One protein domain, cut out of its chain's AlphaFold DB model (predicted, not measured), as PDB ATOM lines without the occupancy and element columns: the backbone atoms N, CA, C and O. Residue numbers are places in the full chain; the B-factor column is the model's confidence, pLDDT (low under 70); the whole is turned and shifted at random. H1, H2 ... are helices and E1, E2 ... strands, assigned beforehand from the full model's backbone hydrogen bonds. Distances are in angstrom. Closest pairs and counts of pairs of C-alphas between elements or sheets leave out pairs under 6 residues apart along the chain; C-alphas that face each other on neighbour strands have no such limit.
ATOM      1  N   SER A  23      47.319  95.012  77.933       97.00
ATOM      2  CA  SER A  23      46.698  93.939  78.718       97.00
ATOM      3  C   SER A  23      45.594  93.167  77.979       97.00
ATOM      4  O   SER A  23      45.599  91.931  77.973       97.00
ATOM      5  N   ILE A  24      44.661  93.856  77.309       97.38
ATOM      6  CA  ILE A  24      43.594  93.209  76.529       97.38
ATOM      7  C   ILE A  24      44.186  92.547  75.283       97.38
ATOM      8  O   ILE A  24      43.883  91.385  75.010       97.38
ATOM      9  N   GLY A  25      45.062  93.250  74.560       96.94
ATOM     10  CA  GLY A  25      45.712  92.739  73.358       96.94
ATOM     11  C   GLY A  25      46.477  91.445  73.626       96.94
ATOM     12  O   GLY A  25      46.209  90.436  72.983       96.94
ATOM     13  N   ILE A  26      47.343  91.426  74.641       97.19
ATOM     14  CA  ILE A  26      48.100  90.240  75.063       97.19
ATOM     15  C   ILE A  26      47.151  89.070  75.345       97.19
ATOM     16  O   ILE A  26      47.335  87.982  74.804       97.19
ATOM     17  N   ASN A  27      46.094  89.295  76.131       96.75
ATOM     18  CA  ASN A  27      45.110  88.259  76.452       96.75
ATOM     19  C   ASN A  27      44.377  87.708  75.218       96.75
ATOM     20  O   ASN A  27      44.089  86.511  75.158       96.75
ATOM     21  N   MET A  28      44.063  88.562  74.242       96.44
ATOM     22  CA  MET A  28      43.461  88.139  72.978       96.44
ATOM     23  C   MET A  28      44.439  87.292  72.160       96.44
ATOM     24  O   MET A  28      44.080  86.202  71.716       96.44
ATOM     25  N   LEU A  29      45.680  87.763  72.010       96.25
ATOM     26  CA  LEU A  29      46.713  87.100  71.215       96.25
ATOM     27  C   LEU A  29      46.980  85.680  71.727       96.25
ATOM     28  O   LEU A  29      46.895  84.727  70.953       96.25
ATOM     29  N   ILE A  30      47.212  85.513  73.034       95.81
ATOM     30  CA  ILE A  30      47.523  84.191  73.605       95.81
ATOM     31  C   ILE A  30      46.380  83.183  73.453       95.81
ATOM     32  O   ILE A  30      46.631  81.984  73.389       95.81
ATOM     33  N   ARG A  31      45.125  83.647  73.382       93.81
ATOM     34  CA  ARG A  31      43.950  82.767  73.292       93.81
ATOM     35  C   ARG A  31      43.561  82.427  71.858       93.81
ATOM     36  O   ARG A  31      42.993  81.364  71.627       93.81
ATOM     37  N   SER A  32      43.803  83.338  70.922       93.00
ATOM     38  CA  SER A  32      43.257  83.244  69.565       93.00
ATOM     39  C   SER A  32      44.305  82.996  68.490       93.00
ATOM     40  O   SER A  32      43.960  82.435  67.458       93.00
ATOM     41  N   MET A  33      45.555  83.401  68.714       91.69
ATOM     42  CA  MET A  33      46.606  83.339  67.692       91.69
ATOM     43  C   MET A  33      47.727  82.351  68.032       91.69
ATOM     44  O   MET A  33      48.500  81.999  67.151       91.69
ATOM     45  N   GLY A  34      47.824  81.897  69.290       91.12
ATOM     46  CA  GLY A  34      48.899  81.004  69.740       91.12
ATOM     47  C   GLY A  34      50.309  81.511  69.386       91.12
ATOM     48  O   GLY A  34      51.093  80.741  68.827       91.12
ATOM     49  N   PRO A  35      50.640  82.794  69.644       95.88
ATOM     50  CA  PRO A  35      51.897  83.382  69.201       95.88
ATOM     51  C   PRO A  35      53.093  82.743  69.910       95.88
ATOM     52  O   PRO A  35      53.029  82.398  71.088       95.88
ATOM     53  N   GLN A  36      54.227  82.664  69.217       96.31
ATOM     54  CA  GLN A  36      55.487  82.236  69.837       96.31
ATOM     55  C   GLN A  36      56.135  83.361  70.656       96.31
ATOM     56  O   GLN A  36      56.765  83.110  71.687       96.31
ATOM     57  N   ILE A  37      56.000  84.602  70.179       96.69
ATOM     58  CA  ILE A  37      56.583  85.803  70.779       96.69
ATOM     59  C   ILE A  37      55.546  86.923  70.729       96.69
ATOM     60  O   ILE A  37      54.894  87.118  69.705       96.69
ATOM     61  N   ILE A  38      55.421  87.676  71.819       97.31
ATOM     62  CA  ILE A  38      54.687  88.941  71.865       97.31
ATOM     63  C   ILE A  38      55.681  90.078  72.083       97.31
ATOM     64  O   ILE A  38      56.585  89.981  72.913       97.31
ATOM     65  N   ILE A  39      55.502  91.167  71.340       96.19
ATOM     66  CA  ILE A  39      56.293  92.385  71.483       96.19
ATOM     67  C   ILE A  39      55.343  93.518  71.856       96.19
ATOM     68  O   ILE A  39      54.359  93.750  71.152       96.19
ATOM     69  N   CYS A  40      55.618  94.218  72.954       95.56
ATOM     70  CA  CYS A  40      54.885  95.433  73.311       95.56
ATOM     71  C   CYS A  40      55.855  96.535  73.725       95.56
ATOM     72  O   CYS A  40      56.816  96.305  74.453       95.56
ATOM     73  N   ASP A  41      55.580  97.747  73.278       94.25
ATOM     74  CA  ASP A  41      56.218  98.944  73.800       94.25
ATOM     75  C   ASP A  41      55.643  99.308  75.177       94.25
ATOM     76  O   ASP A  41      54.486  99.019  75.459       94.25
ATOM     77  N   GLU A  42      56.448  99.941  76.021       94.12
ATOM     78  CA  GLU A  42      56.061 100.696  77.221       94.12
ATOM     79  C   GLU A  42      55.067  99.991  78.160       94.12
ATOM     80  O   GLU A  42      53.927 100.419  78.340       94.12
ATOM     81  N   ILE A  43      55.506  98.908  78.797       95.69
ATOM     82  CA  ILE A  43      54.757  98.232  79.863       95.69
ATOM     83  C   ILE A  43      54.927  98.974  81.198       95.69
ATOM     84  O   ILE A  43      55.974  99.568  81.464       95.69
ATOM     85  N   GLY A  44      53.921  98.911  82.073       93.00
ATOM     86  CA  GLY A  44      54.053  99.485  83.419       93.00
ATOM     87  C   GLY A  44      52.792  99.494  84.279       93.00
ATOM     88  O   GLY A  44      52.894  99.623  85.502       93.00
ATOM     89  N   SER A  45      51.609  99.332  83.678       95.38
ATOM     90  CA  SER A  45      50.371  99.180  84.446       95.38
ATOM     91  C   SER A  45      50.285  97.794  85.082       95.38
ATOM     92  O   SER A  45      50.888  96.836  84.596       95.38
ATOM     93  N   LYS A  46      49.519  97.672  86.168       96.75
ATOM     94  CA  LYS A  46      49.319  96.393  86.860       96.75
ATOM     95  C   LYS A  46      48.707  95.350  85.918       96.75
ATOM     96  O   LYS A  46      49.119  94.194  85.916       96.75
ATOM     97  N   GLU A  47      47.769  95.783  85.087       97.75
ATOM     98  CA  GLU A  47      47.044  94.954  84.132       97.75
ATOM     99  C   GLU A  47      47.973  94.411  83.039       97.75
ATOM    100  O   GLU A  47      47.806  93.273  82.595       97.75
ATOM    101  N   ASP A  48      48.965  95.198  82.605       96.81
ATOM    102  CA  ASP A  48      49.967  94.733  81.643       96.81
ATOM    103  C   ASP A  48      50.821  93.623  82.254       96.81
ATOM    104  O   ASP A  48      51.028  92.592  81.616       96.81
ATOM    105  N   ILE A  49      51.270  93.800  83.501       96.81
ATOM    106  CA  ILE A  49      52.077  92.798  84.208       96.81
ATOM    107  C   ILE A  49      51.304  91.492  84.363       96.81
ATOM    108  O   ILE A  49      51.826  90.437  84.018       96.81
ATOM    109  N   GLU A  50      50.049  91.547  84.805       97.25
ATOM    110  CA  GLU A  50      49.203  90.354  84.939       97.25
ATOM    111  C   GLU A  50      48.991  89.641  83.592       97.25
ATOM    112  O   GLU A  50      49.024  88.407  83.514       97.25
ATOM    113  N   ALA A  51      48.816  90.396  82.503       97.38
ATOM    114  CA  ALA A  51      48.693  89.821  81.168       97.38
ATOM    115  C   ALA A  51      50.001  89.163  80.692       97.38
ATOM    116  O   ALA A  51      49.961  88.077  80.107       97.38
ATOM    117  N   ILE A  52      51.154  89.778  80.971       97.31
ATOM    118  CA  ILE A  52      52.483  89.233  80.656       97.31
ATOM    119  C   ILE A  52      52.764  87.966  81.466       97.31
ATOM    120  O   ILE A  52      53.250  86.982  80.905       97.31
ATOM    121  N   GLU A  53      52.426  87.954  82.757       96.31
ATOM    122  CA  GLU A  53      52.542  86.772  83.617       96.31
ATOM    123  C   GLU A  53      51.758  85.599  83.018       96.31
ATOM    124  O   GLU A  53      52.300  84.510  82.814       96.31
ATOM    125  N   LYS A  54      50.498  85.837  82.640       96.44
ATOM    126  CA  LYS A  54      49.646  84.823  82.008       96.44
ATOM    127  C   LYS A  54      50.186  84.349  80.657       96.44
ATOM    128  O   LYS A  54      50.142  83.150  80.371       96.44
ATOM    129  N   ALA A  55      50.693  85.260  79.828       96.62
ATOM    130  CA  ALA A  55      51.303  84.907  78.548       96.62
ATOM    131  C   ALA A  55      52.534  84.009  78.742       96.62
ATOM    132  O   ALA A  55      52.641  82.962  78.100       96.62
ATOM    133  N   THR A  56      53.396  84.363  79.695       94.94
ATOM    134  CA  THR A  56      54.610  83.605  80.027       94.94
ATOM    135  C   THR A  56      54.271  82.199  80.523       94.94
ATOM    136  O   THR A  56      54.844  81.219  80.048       94.94
ATOM    137  N   LEU A  57      53.276  82.072  81.411       94.75
ATOM    138  CA  LEU A  57      52.775  80.775  81.887       94.75
ATOM    139  C   LEU A  57      52.152  79.919  80.773       94.75
ATOM    140  O   LEU A  57      52.132  78.696  80.880       94.75
ATOM    141  N   SER A  58      51.683  80.544  79.691       94.56
ATOM    142  CA  SER A  58      51.146  79.851  78.511       94.56
ATOM    143  C   SER A  58      52.235  79.422  77.515       94.56
ATOM    144  O   SER A  58      51.919  78.943  76.429       94.56
ATOM    145  N   GLY A  59      53.517  79.601  77.858       94.38
ATOM    146  CA  GLY A  59      54.653  79.247  77.003       94.38
ATOM    147  C   GLY A  59      55.021  80.308  75.962       94.38
ATOM    148  O   GLY A  59      55.899  80.065  75.132       94.38
ATOM    149  N   VAL A  60      54.388  81.484  76.004       97.06
ATOM    150  CA  VAL A  60      54.664  82.592  75.084       97.06
ATOM    151  C   VAL A  60      55.834  83.418  75.608       97.06
ATOM    152  O   VAL A  60      55.890  83.761  76.787       97.06
ATOM    153  N   LYS A  61      56.784  83.755  74.732       96.88
ATOM    154  CA  LYS A  61      57.930  84.608  75.081       96.88
ATOM    155  C   LYS A  61      57.607  86.076  74.824       96.88
ATOM    156  O   LYS A  61      56.746  86.394  74.008       96.88
ATOM    157  N   GLY A  62      58.320  86.976  75.494       96.19
ATOM    158  CA  GLY A  62      58.050  88.407  75.424       96.19
ATOM    159  C   GLY A  62      59.285  89.259  75.164       96.19
ATOM    160  O   GLY A  62      60.362  88.962  75.682       96.19
ATOM    161  N   VAL A  63      59.114  90.337  74.399       97.19
ATOM    162  CA  VAL A  63      60.054  91.465  74.341       97.19
ATOM    163  C   VAL A  63      59.278  92.730  74.672       97.19
ATOM    164  O   VAL A  63      58.308  93.063  73.997       97.19
ATOM    165  N   PHE A  64      59.708  93.432  75.715       97.00
ATOM    166  CA  PHE A  64      58.992  94.591  76.230       97.00
ATOM    167  C   PHE A  64      59.937  95.764  76.451       97.00
ATOM    168  O   PHE A  64      61.118  95.559  76.742       97.00
ATOM    169  N   THR A  65      59.419  96.985  76.345       96.62
ATOM    170  CA  THR A  65      60.135  98.190  76.785       96.62
ATOM    171  C   THR A  65      59.441  98.797  77.997       96.62
ATOM    172  O   THR A  65      58.237  98.646  78.169       96.62
ATOM    173  N   ALA A  66      60.202  99.460  78.860       95.75
ATOM    174  CA  ALA A  66      59.697 100.187  80.019       95.75
ATOM    175  C   ALA A  66      60.592 101.405  80.266       95.75
ATOM    176  O   ALA A  66      61.765 101.404  79.881       95.75
ATOM    177  N   HIS A  67      60.044 102.436  80.907       92.25
ATOM    178  CA  HIS A  67      60.805 103.626  81.285       92.25
ATOM    179  C   HIS A  67      61.560 103.375  82.589       92.25
ATOM    180  O   HIS A  67      60.939 103.161  83.628       92.25
ATOM    181  N   ALA A  68      62.890 103.386  82.511       91.75
ATOM    182  CA  ALA A  68      63.801 103.368  83.652       91.75
ATOM    183  C   ALA A  68      65.211 103.790  83.209       91.75
ATOM    184  O   ALA A  68      65.646 103.486  82.096       91.75
ATOM    185  N   SER A  69      65.945 104.463  84.091       88.94
ATOM    186  CA  SER A  69      67.337 104.879  83.888       88.94
ATOM    187  C   SER A  69      68.363 103.844  84.372       88.94
ATOM    188  O   SER A  69      69.521 103.871  83.933       88.94
ATOM    189  N   SER A  70      67.947 102.914  85.240       92.50
ATOM    190  CA  SER A  70      68.764 101.808  85.751       92.50
ATOM    191  C   SER A  70      67.913 100.597  86.161       92.50
ATOM    192  O   SER A  70      66.688 100.685  86.244       92.50
ATOM    193  N   VAL A  71      68.551  99.452  86.433       92.12
ATOM    194  CA  VAL A  71      67.840  98.253  86.915       92.12
ATOM    195  C   VAL A  71      67.296  98.454  88.330       92.12
ATOM    196  O   VAL A  71      66.229  97.943  88.660       92.12
ATOM    197  N   GLU A  72      67.975  99.242  89.160       93.38
ATOM    198  CA  GLU A  72      67.509  99.606  90.499       93.38
ATOM    199  C   GLU A  72      66.180 100.365  90.440       93.38
ATOM    200  O   GLU A  72      65.282 100.080  91.228       93.38
ATOM    201  N   GLU A  73      66.016 101.274  89.476       94.25
ATOM    202  CA  GLU A  73      64.753 101.990  89.269       94.25
ATOM    203  C   GLU A  73      63.625 101.036  88.838       94.25
ATOM    204  O   GLU A  73      62.503 101.131  89.335       94.25
ATOM    205  N   ILE A  74      63.934 100.036  88.000       93.00
ATOM    206  CA  ILE A  74      62.974  98.975  87.648       93.00
ATOM    207  C   ILE A  74      62.542  98.204  88.905       93.00
ATOM    208  O   ILE A  74      61.358  97.913  89.065       93.00
ATOM    209  N   ARG A  75      63.476  97.902  89.817       92.56
ATOM    210  CA  ARG A  75      63.184  97.205  91.084       92.56
ATOM    211  C   ARG A  75      62.371  98.053  92.067       92.56
ATOM    212  O   ARG A  75      61.648  97.498  92.886       92.56
ATOM    213  N   GLN A  76      62.463  99.380  91.999       94.25
ATOM    214  CA  GLN A  76      61.641 100.286  92.815       94.25
ATOM    215  C   GLN A  76      60.194 100.375  92.316       94.25
ATOM    216  O   GLN A  76      59.282 100.634  93.102       94.25
ATOM    217  N   ASN A  77      59.960 100.136  91.024       94.12
ATOM    218  CA  ASN A  77      58.617 100.052  90.469       94.12
ATOM    219  C   ASN A  77      57.971  98.715  90.865       94.12
ATOM    220  O   ASN A  77      58.325  97.664  90.335       94.12
ATOM    221  N   SER A  78      56.991  98.754  91.772       92.81
ATOM    222  CA  SER A  78      56.338  97.553  92.318       92.81
ATOM    223  C   SER A  78      55.758  96.622  91.247       92.81
ATOM    224  O   SER A  78      55.826  95.403  91.398       92.81
ATOM    225  N   ASN A  79      55.234  97.174  90.151       94.94
ATOM    226  CA  ASN A  79      54.674  96.396  89.049       94.94
ATOM    227  C   ASN A  79      55.781  95.674  88.267       94.94
ATOM    228  O   ASN A  79      55.709  94.463  88.064       94.94
ATOM    229  N   LEU A  80      56.826  96.392  87.846       94.94
ATOM    230  CA  LEU A  80      57.915  95.804  87.055       94.94
ATOM    231  C   LEU A  80      58.783  94.853  87.884       94.94
ATOM    232  O   LEU A  80      59.187  93.796  87.392       94.94
ATOM    233  N   ASN A  81      59.032  95.189  89.150       95.19
ATOM    234  CA  ASN A  81      59.798  94.355  90.067       95.19
ATOM    235  C   ASN A  81      59.163  92.969  90.240       95.19
ATOM    236  O   ASN A  81      59.882  91.975  90.311       95.19
ATOM    237  N   LYS A  82      57.829  92.874  90.187       95.69
ATOM    238  CA  LYS A  82      57.107  91.595  90.230       95.69
ATOM    239  C   LYS A  82      57.564  90.623  89.132       95.69
ATOM    240  O   LYS A  82      57.746  89.438  89.401       95.69
ATOM    241  N   LEU A  83      57.825  91.110  87.914       94.56
ATOM    242  CA  LEU A  83      58.340  90.274  86.816       94.56
ATOM    243  C   LEU A  83      59.762  89.761  87.091       94.56
ATOM    244  O   LEU A  83      60.113  88.646  86.693       94.56
ATOM    245  N   ILE A  84      60.581  90.572  87.765       93.75
ATOM    246  CA  ILE A  84      61.950  90.217  88.152       93.75
ATOM    247  C   ILE A  84      61.926  89.179  89.279       93.75
ATOM    248  O   ILE A  84      62.580  88.143  89.167       93.75
ATOM    249  N   GLU A  85      61.157  89.426  90.341       93.56
ATOM    250  CA  GLU A  85      61.031  88.528  91.497       93.56
ATOM    251  C   GLU A  85      60.472  87.161  91.103       93.56
ATOM    252  O   GLU A  85      60.986  86.127  91.533       93.56
ATOM    253  N   ASN A  86      59.499  87.146  90.188       92.94
ATOM    254  CA  ASN A  86      58.928  85.923  89.634       92.94
ATOM    255  C   ASN A  86      59.849  85.210  88.628       92.94
ATOM    256  O   ASN A  86      59.436  84.218  88.027       92.94
ATOM    257  N   LYS A  87      61.089  85.686  88.429       92.94
ATOM    258  CA  LYS A  87      62.083  85.102  87.509       92.94
ATOM    259  C   LYS A  87      61.580  84.985  86.064       92.94
ATOM    260  O   LYS A  87      62.006  84.102  85.323       92.94
ATOM    261  N   MET A  88      60.680  85.880  85.655       93.88
ATOM    262  CA  MET A  88      60.113  85.892  84.302       93.88
ATOM    263  C   MET A  88      60.978  86.680  83.315       93.88
ATOM    264  O   MET A  88      60.889  86.483  82.104       93.88
ATOM    265  N   ILE A  89      61.850  87.551  83.825       95.19
ATOM    266  CA  ILE A  89      62.810  88.303  83.020       95.19
ATOM    267  C   ILE A  89      64.130  87.540  82.949       95.19
ATOM    268  O   ILE A  89      64.751  87.271  83.971       95.19
ATOM    269  N   GLN A  90      64.591  87.238  81.735       95.50
ATOM    270  CA  GLN A  90      65.910  86.626  81.510       95.50
ATOM    271  C   GLN A  90      67.007  87.680  81.331       95.50
ATOM    272  O   GLN A  90      68.144  87.506  81.772       95.50
ATOM    273  N   ARG A  91      66.677  88.786  80.658       95.81
ATOM    274  CA  ARG A  91      67.635  89.828  80.290       95.81
ATOM    275  C   ARG A  91      66.980  91.199  80.301       95.81
ATOM    276  O   ARG A  91      65.874  91.352  79.792       95.81
ATOM    277  N   ILE A  92      67.711  92.183  80.806       96.25
ATOM    278  CA  ILE A  92      67.378  93.603  80.727       96.25
ATOM    279  C   ILE A  92      68.437  94.289  79.864       96.25
ATOM    280  O   ILE A  92      69.634  94.035  80.009       96.25
ATOM    281  N   ILE A  93      67.995  95.133  78.935       96.31
ATOM    282  CA  ILE A  93      68.863  95.934  78.072       96.31
ATOM    283  C   ILE A  93      68.572  97.399  78.380       96.31
ATOM    284  O   ILE A  93      67.466  97.870  78.135       96.31
ATOM    285  N   ILE A  94      69.566  98.112  78.903       95.81
ATOM    286  CA  ILE A  94      69.484  99.553  79.143       95.81
ATOM    287  C   ILE A  94      70.098 100.265  77.943       95.81
ATOM    288  O   ILE A  94      71.244 100.000  77.561       95.81
ATOM    289  N   LEU A  95      69.335 101.176  77.348       95.31
ATOM    290  CA  LEU A  95      69.777 101.992  76.222       95.31
ATOM    291  C   LEU A  95      70.579 103.210  76.699       95.31
ATOM    292  O   LEU A  95      70.383 103.714  77.805       95.31
ATOM    293  N   ASP A  96      71.499 103.674  75.862       95.00
ATOM    294  CA  ASP A  96      72.252 104.905  76.093       95.00
ATOM    295  C   ASP A  96      71.349 106.122  75.827       95.00
ATOM    296  O   ASP A  96      70.746 106.249  74.758       95.00
ATOM    297  N   SER A  97      71.237 107.011  76.818       91.50
ATOM    298  CA  SER A  97      70.389 108.206  76.755       91.50
ATOM    299  C   SER A  97      70.985 109.335  75.908       91.50
ATOM    300  O   SER A  97      70.249 110.219  75.469       91.50
ATOM    301  N   ILE A  98      72.297 109.310  75.663       94.25
ATOM    302  CA  ILE A  98      73.028 110.299  74.867       94.25
ATOM    303  C   ILE A  98      73.188 109.775  73.436       94.25
ATOM    304  O   ILE A  98      72.832 110.450  72.468       94.25
ATOM    305  N   ASN A  99      73.682 108.544  73.293       95.31
ATOM    306  CA  ASN A  99      73.960 107.921  72.001       95.31
ATOM    307  C   ASN A  99      72.779 107.054  71.543       95.31
ATOM    308  O   ASN A  99      72.740 105.847  71.786       95.31
ATOM    309  N   LYS A 100      71.818 107.660  70.836       92.31
ATOM    310  CA  LYS A 100      70.618 106.959  70.341       92.31
ATOM    311  C   LYS A 100      70.967 105.669  69.587       92.31
ATOM    312  O   LYS A 100      71.819 105.658  68.701       92.31
ATOM    313  N   GLY A 101      70.273 104.583  69.927       90.19
ATOM    314  CA  GLY A 101      70.470 103.265  69.314       90.19
ATOM    315  C   GLY A 101      71.683 102.491  69.839       90.19
ATOM    316  O   GLY A 101      71.952 101.393  69.355       90.19
ATOM    317  N   LYS A 102      72.419 103.025  70.823       96.00
ATOM    318  CA  LYS A 102      73.468 102.285  71.530       96.00
ATOM    319  C   LYS A 102      72.927 101.664  72.812       96.00
ATOM    320  O   LYS A 102      72.028 102.194  73.461       96.00
ATOM    321  N   ILE A 103      73.494 100.515  73.157       96.19
ATOM    322  CA  ILE A 103      73.229  99.824  74.415       96.19
ATOM    323  C   ILE A 103      74.243 100.334  75.435       96.19
ATOM    324  O   ILE A 103      75.445 100.267  75.187       96.19
ATOM    325  N   LYS A 104      73.753 100.819  76.575       95.38
ATOM    326  CA  LYS A 104      74.580 101.217  77.716       95.38
ATOM    327  C   LYS A 104      74.987 100.001  78.544       95.38
ATOM    328  O   LYS A 104      76.140  99.890  78.944       95.38
ATOM    329  N   GLN A 105      74.042  99.097  78.801       95.12
ATOM    330  CA  GLN A 105      74.255  97.935  79.661       95.12
ATOM    331  C   GLN A 105      73.335  96.778  79.266       95.12
ATOM    332  O   GLN A 105      72.190  96.982  78.863       95.12
ATOM    333  N   VAL A 106      73.840  95.554  79.419       95.81
ATOM    334  CA  VAL A 106      73.053  94.322  79.331       95.81
ATOM    335  C   VAL A 106      73.201  93.575  80.644       95.81
ATOM    336  O   VAL A 106      74.315  93.241  81.039       95.81
ATOM    337  N   GLU A 107      72.085  93.287  81.299       94.25
ATOM    338  CA  GLU A 107      72.049  92.541  82.551       94.25
ATOM    339  C   GLU A 107      71.307  91.222  82.352       94.25
ATOM    340  O   GLU A 107      70.202  91.192  81.807       94.25
ATOM    341  N   LYS A 108      71.928  90.114  82.765       93.62
ATOM    342  CA  LYS A 108      71.292  88.795  82.788       93.62
ATOM    343  C   LYS A 108      70.749  88.551  84.195       93.62
ATOM    344  O   LYS A 108      71.515  88.609  85.149       93.62
ATOM    345  N   ILE A 109      69.453  88.271  84.301       90.44
ATOM    346  CA  ILE A 109      68.764  88.097  85.589       90.44
ATOM    347  C   ILE A 109      68.646  86.612  85.958       90.44
ATOM    348  O   ILE A 109      68.877  86.252  87.111       90.44
TER     349      ILE A 109
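Overview. This is residues 23 to 109 of the 110 residues of an uncharacterized protein of Clostridiales bacterium (UniProt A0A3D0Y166). Three helices, H1, H2 and H4, lie side by side in a row and run the same way, with H3 making a corner beside H4; beside the helices are two separate pairs of strands, the parallel pair E1 and E2 near H1 and H2, and the hairpin of E3 and E4 towards the other end of an elongated body. The two strand pairs are apart and form no common sheet. The 87 printed residues have four named helices and four named strands in the order H1 E1 H2 E2 H3 H4 E3 E4, a mixed class of helices and strands. The whole is compact, with a radius of gyration of the C-alphas of 13.3 A, and spans 40 by 25 by 21 A.

Along the chain. H1, residues 23 to 32, begins at C-alpha 23 at (46.698, 93.939, 78.718) and is 14.5 A long. E1 is residues 37 to 40. H2, residues 46 to 57, is the longest helix at 16.8 A. E2 is residues 61 to 64, with C-alpha 64 at (58.992, 94.591, 76.230). H3 is residues 71 to 76 and H4 residues 78 to 85. E3, residues 91 to 95, is 13.0 A long, and E4, residues 103 to 108, is 14.0 A long and ends at C-alpha 108 at (71.292, 88.795, 82.788).

Arrangement. H1 and H2 touch at a shallow tilt of 25 degrees, the same way, with Ser 23 and Asp 48 their closest C-alphas at 4.5 A. E1, H2 and E2 form a strand-helix-strand unit, two parallel neighbour strands with a helix between them in the chain, and its crossover is right-handed. E1 and E2 stand at 18 degrees, with N 38 and O 61 within hydrogen-bond range at 2.9 A. H2 and E1 are near each other. H2 also touches H4, at a shallow tilt of 20 degrees and the same way; the closest C-alphas, of Lys 46 and Asn 79, are 5.8 A apart. H3 and H4 touch only at the corner, at a steep tilt of 56 degrees, opposite ways, with Arg 75 and Asn 81 closest at 4.5 A between C-alphas. E3 and E4 are an antiparallel hairpin, with N 92 and O 107 at 2.9 A and N 104 and O 94 at 2.8 A, within hydrogen-bond range. H3 and E4 are only just apart, at 8.3 A. In H2 and H3 every O i to N i+4 pair is within hydrogen-bond range; in H1 it is 5 of 6 and in H4 2 of 4.

Size, cuts and confidence. The C-alphas of Ser 32 and Ile 98 are the two farthest apart, at 40.6 A. The printed part has no cut, and no link is long; those from E2 to H3 and from E3 to E4 are short, the others tight. The mean pLDDT of the printed part is 94.9, and no printed residue is under 70.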